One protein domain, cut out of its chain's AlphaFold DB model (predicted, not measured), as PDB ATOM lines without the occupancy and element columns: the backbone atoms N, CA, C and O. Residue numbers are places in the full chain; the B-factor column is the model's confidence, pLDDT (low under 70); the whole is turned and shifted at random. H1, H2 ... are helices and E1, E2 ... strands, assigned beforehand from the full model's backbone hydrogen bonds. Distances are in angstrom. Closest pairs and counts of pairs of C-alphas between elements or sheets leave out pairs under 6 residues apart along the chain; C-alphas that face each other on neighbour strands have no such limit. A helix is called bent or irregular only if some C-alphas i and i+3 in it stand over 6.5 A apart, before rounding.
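This is residues 5 to 52 of the 236 residues of an uncharacterized protein of Gulosibacter sp. 10 (UniProt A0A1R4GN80). One long helix, H2, makes one arm of a wide, open V, and a loop of chain with the short strand E1 makes the other; the short helix H1 lies between them, near the bend. The loop, residues 5 to 19, folds back on itself, with residues 5 to 6 paired in parallel with residues 18 to 19 of E1, and the far part of the long arm, residues 38 to 52, stands free. The printed part has 48 residues with one named strand and two named helices, in the order E1, H1, H2, and its class is mostly helix. The whole is extended, with a radius of gyration of the C-alphas of 15.9 A, and its C-alphas span 43 by 28 by 7 A, only just flat.

H2, the longest helix, holds residues 31 to 50 and is 28.1 A long from first to last C-alpha. It begins at C-alpha 31, at (-37.649, -35.915, -86.228), and ends at C-alpha 50, at (-14.737, -27.028, -72.557). H1 holds residues 24 to 27 and is 5.2 A long from first to last C-alpha. E1 holds residues 17 to 19, is 6.9 A long, and begins at C-alpha 17, at (-46.762, -12.143, -69.697). Residues 5 to 16 hold no named element.

H2 and H1 are close but not clearly touching, with 1 pair of C-alphas within 8 A; the closest C-alphas are those of Val 33 and Trp 27, 6.6 A apart. Their centres are 18.4 A apart. E1 and H2 are apart, and E1 and H1 are apart too. E1 pairs with no named strand. In H2 each pair of O of residue i and N of residue i+4 is within hydrogen-bond range, while H1, with 4 residues, is too short for such a pair and has 1 pair of O of residue i and N of residue i+3, which is within range. Neither helix is bent.

The two C-alphas farthest apart are those of Ala 10 and Gly 52, at 44.7 A, and the first and last printed C-alphas, of Phe 5 and Gly 52, are 33.2 A apart. Without the stretch that stands free, 33 residues remain, spanning 36 by 14 by 7 A. The printed part has no cut. The link from E1 to H1, with 4 residues, and the link from H1 to H2, with 3 residues, are tight. The mean pLDDT of the printed part of this predicted model is 82.7, and residues 25, 27 and 28 are under 70.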
ATOM      1  N   PHE A   5     -45.888 -17.543 -69.239       83.62
ATOM      2  CA  PHE A   5     -46.372 -17.870 -70.578       83.62
ATOM      3  C   PHE A   5     -47.880 -18.141 -70.553       83.62
ATOM      4  O   PHE A   5     -48.357 -18.988 -69.798       83.62
ATOM      5  N   VAL A   6     -48.638 -17.402 -71.362       83.81
ATOM      6  CA  VAL A   6     -50.100 -17.500 -71.468       83.81
ATOM      7  C   VAL A   6     -50.513 -18.102 -72.809       83.81
ATOM      8  O   VAL A   6     -49.832 -17.930 -73.817       83.81
ATOM      9  N   LYS A   7     -51.639 -18.827 -72.823       77.81
ATOM     10  CA  LYS A   7     -52.112 -19.589 -73.996       77.81
ATOM     11  C   LYS A   7     -52.622 -18.713 -75.146       77.81
ATOM     12  O   LYS A   7     -52.727 -19.190 -76.269       77.81
ATOM     13  N   SER A   8     -52.978 -17.461 -74.874       75.31
ATOM     14  CA  SER A   8     -53.481 -16.525 -75.877       75.31
ATOM     15  C   SER A   8     -53.137 -15.087 -75.501       75.31
ATOM     16  O   SER A   8     -52.982 -14.762 -74.321       75.31
ATOM     17  N   ALA A   9     -53.047 -14.214 -76.507       75.38
ATOM     18  CA  ALA A   9     -52.765 -12.790 -76.311       75.38
ATOM     19  C   ALA A   9     -53.822 -12.086 -75.439       75.38
ATOM     20  O   ALA A   9     -53.499 -11.153 -74.714       75.38
ATOM     21  N   ALA A  10     -55.062 -12.587 -75.436       76.69
ATOM     22  CA  ALA A  10     -56.151 -12.073 -74.604       76.69
ATOM     23  C   ALA A  10     -55.939 -12.285 -73.089       76.69
ATOM     24  O   ALA A  10     -56.634 -11.675 -72.285       76.69
ATOM     25  N   LEU A  11     -54.995 -13.146 -72.689       75.06
ATOM     26  CA  LEU A  11     -54.674 -13.449 -71.287       75.06
ATOM     27  C   LEU A  11     -53.397 -12.735 -70.797       75.06
ATOM     28  O   LEU A  11     -52.889 -13.018 -69.706       75.06
ATOM     29  N   ILE A  12     -52.849 -11.818 -71.599       79.31
ATOM     30  CA  ILE A  12     -51.742 -10.948 -71.190       79.31
ATOM     31  C   ILE A  12     -52.310  -9.904 -70.223       79.31
ATOM     32  O   ILE A  12     -52.978  -8.963 -70.633       79.31
ATOM     33  N   ALA A  13     -52.055 -10.098 -68.931       74.69
ATOM     34  CA  ALA A  13     -52.516  -9.221 -67.854       74.69
ATOM     35  C   ALA A  13     -51.366  -8.454 -67.180       74.69
ATOM     36  O   ALA A  13     -51.613  -7.550 -66.393       74.69
ATOM     37  N   GLY A  14     -50.111  -8.813 -67.473       76.94
ATOM     38  CA  GLY A  14     -48.930  -8.177 -66.897       76.94
ATOM     39  C   GLY A  14     -47.809  -8.024 -67.918       76.94
ATOM     40  O   GLY A  14     -47.741  -8.766 -68.896       76.94
ATOM     41  N   GLU A  15     -46.900  -7.086 -67.662       76.44
ATOM     42  CA  GLU A  15     -45.764  -6.742 -68.531       76.44
ATOM     43  C   GLU A  15     -44.842  -7.939 -68.843       76.44
ATOM     44  O   GLU A  15     -44.297  -8.066 -69.939       76.44
ATOM     45  N   ASN A  16     -44.744  -8.885 -67.903       80.19
ATOM     46  CA  ASN A  16     -43.956 -10.113 -68.038       80.19
ATOM     47  C   ASN A  16     -44.773 -11.312 -68.548       80.19
ATOM     48  O   ASN A  16     -44.306 -12.453 -68.497       80.19
ATOM     49  N   HIS A  17     -46.001 -11.095 -69.027       84.19
ATOM     50  CA  HIS A  17     -46.762 -12.143 -69.697       84.19
ATOM     51  C   HIS A  17     -46.334 -12.218 -71.164       84.19
ATOM     52  O   HIS A  17     -46.323 -11.224 -71.888       84.19
ATOM     53  N   ARG A  18     -45.982 -13.419 -71.620       81.62
ATOM     54  CA  ARG A  18     -45.637 -13.692 -73.020       81.62
ATOM     55  C   ARG A  18     -46.599 -14.731 -73.571       81.62
ATOM     56  O   ARG A  18     -46.993 -15.646 -72.854       81.62
ATOM     57  N   VAL A  19     -46.995 -14.611 -74.834       82.88
ATOM     58  CA  VAL A  19     -47.784 -15.667 -75.482       82.88
ATOM     59  C   VAL A  19     -46.851 -16.840 -75.741       82.88
ATOM     60  O   VAL A  19     -45.815 -16.669 -76.380       82.88
ATOM     61  N   GLY A  20     -47.187 -18.013 -75.208       76.75
ATOM     62  CA  GLY A  20     -46.485 -19.238 -75.578       76.75
ATOM     63  C   GLY A  20     -46.821 -19.586 -77.024       76.75
ATOM     64  O   GLY A  20     -47.991 -19.529 -77.395       76.75
ATOM     65  N   ASP A  21     -45.823 -19.933 -77.837       79.44
ATOM     66  CA  ASP A  21     -46.079 -20.334 -79.221       79.44
ATOM     67  C   ASP A  21     -46.827 -21.687 -79.236       79.44
ATOM     68  O   ASP A  21     -46.264 -22.712 -78.833       79.44
ATOM     69  N   PRO A  22     -48.100 -21.725 -79.682       71.69
ATOM     70  CA  PRO A  22     -48.905 -22.944 -79.665       71.69
ATOM     71  C   PRO A  22     -48.419 -23.989 -80.679       71.69
ATOM     72  O   PRO A  22     -48.817 -25.152 -80.599       71.69
ATOM     73  N   ARG A  23     -47.563 -23.601 -81.636       70.75
ATOM     74  CA  ARG A  23     -47.041 -24.487 -82.687       70.75
ATOM     75  C   ARG A  23     -45.919 -25.391 -82.191       70.75
ATOM     76  O   ARG A  23     -45.672 -26.424 -82.802       70.75
ATOM     77  N   VAL A  24     -45.306 -25.080 -81.046       72.81
ATOM     78  CA  VAL A  24     -44.237 -25.899 -80.448       72.81
ATOM     79  C   VAL A  24     -44.704 -27.338 -80.215       72.81
ATOM     80  O   VAL A  24     -43.992 -28.276 -80.560       72.81
ATOM     81  N   ALA A  25     -45.941 -27.526 -79.735       69.06
ATOM     82  CA  ALA A  25     -46.524 -28.854 -79.523       69.06
ATOM     83  C   ALA A  25     -46.699 -29.652 -80.832       69.06
ATOM     84  O   ALA A  25     -46.630 -30.882 -80.834       69.06
ATOM     85  N   GLN A  26     -46.899 -28.956 -81.954       71.19
ATOM     86  CA  GLN A  26     -47.059 -29.559 -83.279       71.19
ATOM     87  C   GLN A  26     -45.711 -29.964 -83.891       71.19
ATOM     88  O   GLN A  26     -45.667 -30.850 -84.741       71.19
ATOM     89  N   TRP A  27     -44.611 -29.340 -83.461       68.31
ATOM     90  CA  TRP A  27     -43.263 -29.610 -83.966       68.31
ATOM     91  C   TRP A  27     -42.530 -30.703 -83.185       68.31
ATOM     92  O   TRP A  27     -41.636 -31.337 -83.734       68.31
ATOM     93  N   THR A  28     -42.936 -30.980 -81.944       66.44
ATOM     94  CA  THR A  28     -42.358 -32.035 -81.095       66.44
ATOM     95  C   THR A  28     -42.245 -33.424 -81.740       66.44
ATOM     96  O   THR A  28     -41.221 -34.061 -81.518       66.44
ATOM     97  N   PRO A  29     -43.224 -33.931 -82.520       79.38
ATOM     98  CA  PRO A  29     -43.097 -35.237 -83.175       79.38
ATOM     99  C   PRO A  29     -42.268 -35.217 -84.474       79.38
ATOM    100  O   PRO A  29     -42.054 -36.273 -85.064       79.38
ATOM    101  N   ASN A  30     -41.801 -34.055 -84.947       85.56
ATOM    102  CA  ASN A  30     -40.973 -33.964 -86.148       85.56
ATOM    103  C   ASN A  30     -39.515 -34.330 -85.826       85.56
ATOM    104  O   ASN A  30     -38.837 -33.613 -85.088       85.56
ATOM    105  N   THR A  31     -39.016 -35.409 -86.430       86.88
ATOM    106  CA  THR A  31     -37.649 -35.915 -86.228       86.88
ATOM    107  C   THR A  31     -36.579 -34.858 -86.508       86.88
ATOM    108  O   THR A  31     -35.655 -34.721 -85.715       86.88
ATOM    109  N   ALA A  32     -36.734 -34.028 -87.543       86.12
ATOM    110  CA  ALA A  32     -35.755 -32.982 -87.857       86.12
ATOM    111  C   ALA A  32     -35.670 -31.907 -86.755       86.12
ATOM    112  O   ALA A  32     -34.601 -31.367 -86.478       86.12
ATOM    113  N   VAL A  33     -36.794 -31.605 -86.092       85.44
ATOM    114  CA  VAL A  33     -36.838 -30.655 -84.967       85.44
ATOM    115  C   VAL A  33     -36.192 -31.266 -83.724       85.44
ATOM    116  O   VAL A  33     -35.451 -30.581 -83.022       85.44
ATOM    117  N   GLN A  34     -36.425 -32.557 -83.473       85.38
ATOM    118  CA  GLN A  34     -35.780 -33.287 -82.380       85.38
ATOM    119  C   GLN A  34     -34.263 -33.380 -82.579       85.38
ATOM    120  O   GLN A  34     -33.509 -33.114 -81.645       85.38
ATOM    121  N   GLU A  35     -33.807 -33.691 -83.793       91.19
ATOM    122  CA  GLU A  35     -32.387 -33.731 -84.149       91.19
ATOM    123  C   GLU A  35     -31.728 -32.359 -83.996       91.19
ATOM    124  O   GLU A  35     -30.649 -32.256 -83.411       91.19
ATOM    125  N   ALA A  36     -32.389 -31.288 -84.445       88.81
ATOM    126  CA  ALA A  36     -31.892 -29.926 -84.270       88.81
ATOM    127  C   ALA A  36     -31.804 -29.525 -82.786       88.81
ATOM    128  O   ALA A  36     -30.798 -28.951 -82.361       88.81
ATOM    129  N   ALA A  37     -32.822 -29.854 -81.984       88.06
ATOM    130  CA  ALA A  37     -32.826 -29.593 -80.545       88.06
ATOM    131  C   ALA A  37     -31.727 -30.386 -79.819       88.06
ATOM    132  O   ALA A  37     -31.012 -29.827 -78.986       88.06
ATOM    133  N   LEU A  38     -31.543 -31.661 -80.175       92.69
ATOM    134  CA  LEU A  38     -30.478 -32.504 -79.639       92.69
ATOM    135  C   LEU A  38     -29.099 -31.962 -80.028       92.69
ATOM    136  O   LEU A  38     -28.230 -31.844 -79.169       92.69
ATOM    137  N   ALA A  39     -28.897 -31.571 -81.287       95.00
ATOM    138  CA  ALA A  39     -27.642 -30.984 -81.749       95.00
ATOM    139  C   ALA A  39     -27.312 -29.677 -81.010       95.00
ATOM    140  O   ALA A  39     -26.156 -29.452 -80.644       95.00
ATOM    141  N   TRP A  40     -28.315 -28.831 -80.752       95.06
ATOM    142  CA  TRP A  40     -28.154 -27.615 -79.955       95.06
ATOM    143  C   TRP A  40     -27.788 -27.929 -78.497       95.06
ATOM    144  O   TRP A  40     -26.821 -27.367 -77.981       95.06
ATOM    145  N   ALA A  41     -28.488 -28.874 -77.863       92.69
ATOM    146  CA  ALA A  41     -28.216 -29.291 -76.488       92.69
ATOM    147  C   ALA A  41     -26.819 -29.914 -76.335       92.69
ATOM    148  O   ALA A  41     -26.072 -29.545 -75.428       92.69
ATOM    149  N   VAL A  42     -26.428 -30.807 -77.251       94.94
ATOM    150  CA  VAL A  42     -25.099 -31.438 -77.266       94.94
ATOM    151  C   VAL A  42     -24.009 -30.392 -77.481       94.94
ATOM    152  O   VAL A  42     -22.995 -30.424 -76.788       94.94
ATOM    153  N   ARG A  43     -24.211 -29.428 -78.389       94.38
ATOM    154  CA  ARG A  43     -23.256 -28.331 -78.596       94.38
ATOM    155  C   ARG A  43     -23.086 -27.487 -77.333       94.38
ATOM    156  O   ARG A  43     -21.955 -27.256 -76.920       94.38
ATOM    157  N   GLY A  44     -24.190 -27.100 -76.693       89.38
ATOM    158  CA  GLY A  44     -24.161 -26.366 -75.428       89.38
ATOM    159  C   GLY A  44     -23.439 -27.137 -74.320       89.38
ATOM    160  O   GLY A  44     -22.603 -26.568 -73.622       89.38
ATOM    161  N   ALA A  45     -23.687 -28.445 -74.209       89.00
ATOM    162  CA  ALA A  45     -22.999 -29.306 -73.253       89.00
ATOM    163  C   ALA A  45     -21.488 -29.372 -73.528       89.00
ATOM    164  O   ALA A  45     -20.692 -29.171 -72.614       89.00
ATOM    165  N   VAL A  46     -21.076 -29.598 -74.780       93.12
ATOM    166  CA  VAL A  46     -19.656 -29.613 -75.175       93.12
ATOM    167  C   VAL A  46     -18.977 -28.285 -74.840       93.12
ATOM    168  O   VAL A  46     -17.877 -28.285 -74.289       93.12
ATOM    169  N   ASP A  47     -19.623 -27.159 -75.136       88.06
ATOM    170  CA  ASP A  47     -19.077 -25.834 -74.842       88.06
ATOM    171  C   ASP A  47     -18.976 -25.571 -73.331       88.06
ATOM    172  O   ASP A  47     -18.001 -24.967 -72.883       88.06
ATOM    173  N   TRP A  48     -19.923 -26.070 -72.532       87.19
ATOM    174  CA  TRP A  48     -19.872 -26.004 -71.069       87.19
ATOM    175  C   TRP A  48     -18.738 -26.861 -70.484       87.19
ATOM    176  O   TRP A  48     -17.962 -26.377 -69.657       87.19
ATOM    177  N   TYR A  49     -18.558 -28.094 -70.972       88.75
ATOM    178  CA  TYR A  49     -17.436 -28.951 -70.571       88.75
ATOM    179  C   TYR A  49     -16.081 -28.339 -70.941       88.75
ATOM    180  O   TYR A  49     -15.162 -28.350 -70.125       88.75
ATOM    181  N   LYS A  50     -15.957 -27.741 -72.133       89.38
ATOM    182  CA  LYS A  50     -14.737 -27.028 -72.557       89.38
ATOM    183  C   LYS A  50     -14.401 -25.835 -71.662       89.38
ATOM    184  O   LYS A  50     -13.228 -25.523 -71.490       89.38
ATOM    185  N   ARG A  51     -15.412 -25.180 -71.087       85.44
ATOM    186  CA  ARG A  51     -15.260 -24.072 -70.128       85.44
ATOM    187  C   ARG A  51     -15.035 -24.551 -68.689       85.44
ATOM    188  O   ARG A  51     -15.138 -23.758 -67.761       85.44
ATOM    189  N   GLY A  52     -14.745 -25.838 -68.485       88.12
ATOM    190  CA  GLY A  52     -14.454 -26.395 -67.165       88.12
ATOM    191  C   GLY A  52     -15.675 -26.472 -66.253       88.12
ATOM    192  O   GLY A  52     -15.519 -26.368 -65.043       88.12
TER     193      GLY A  52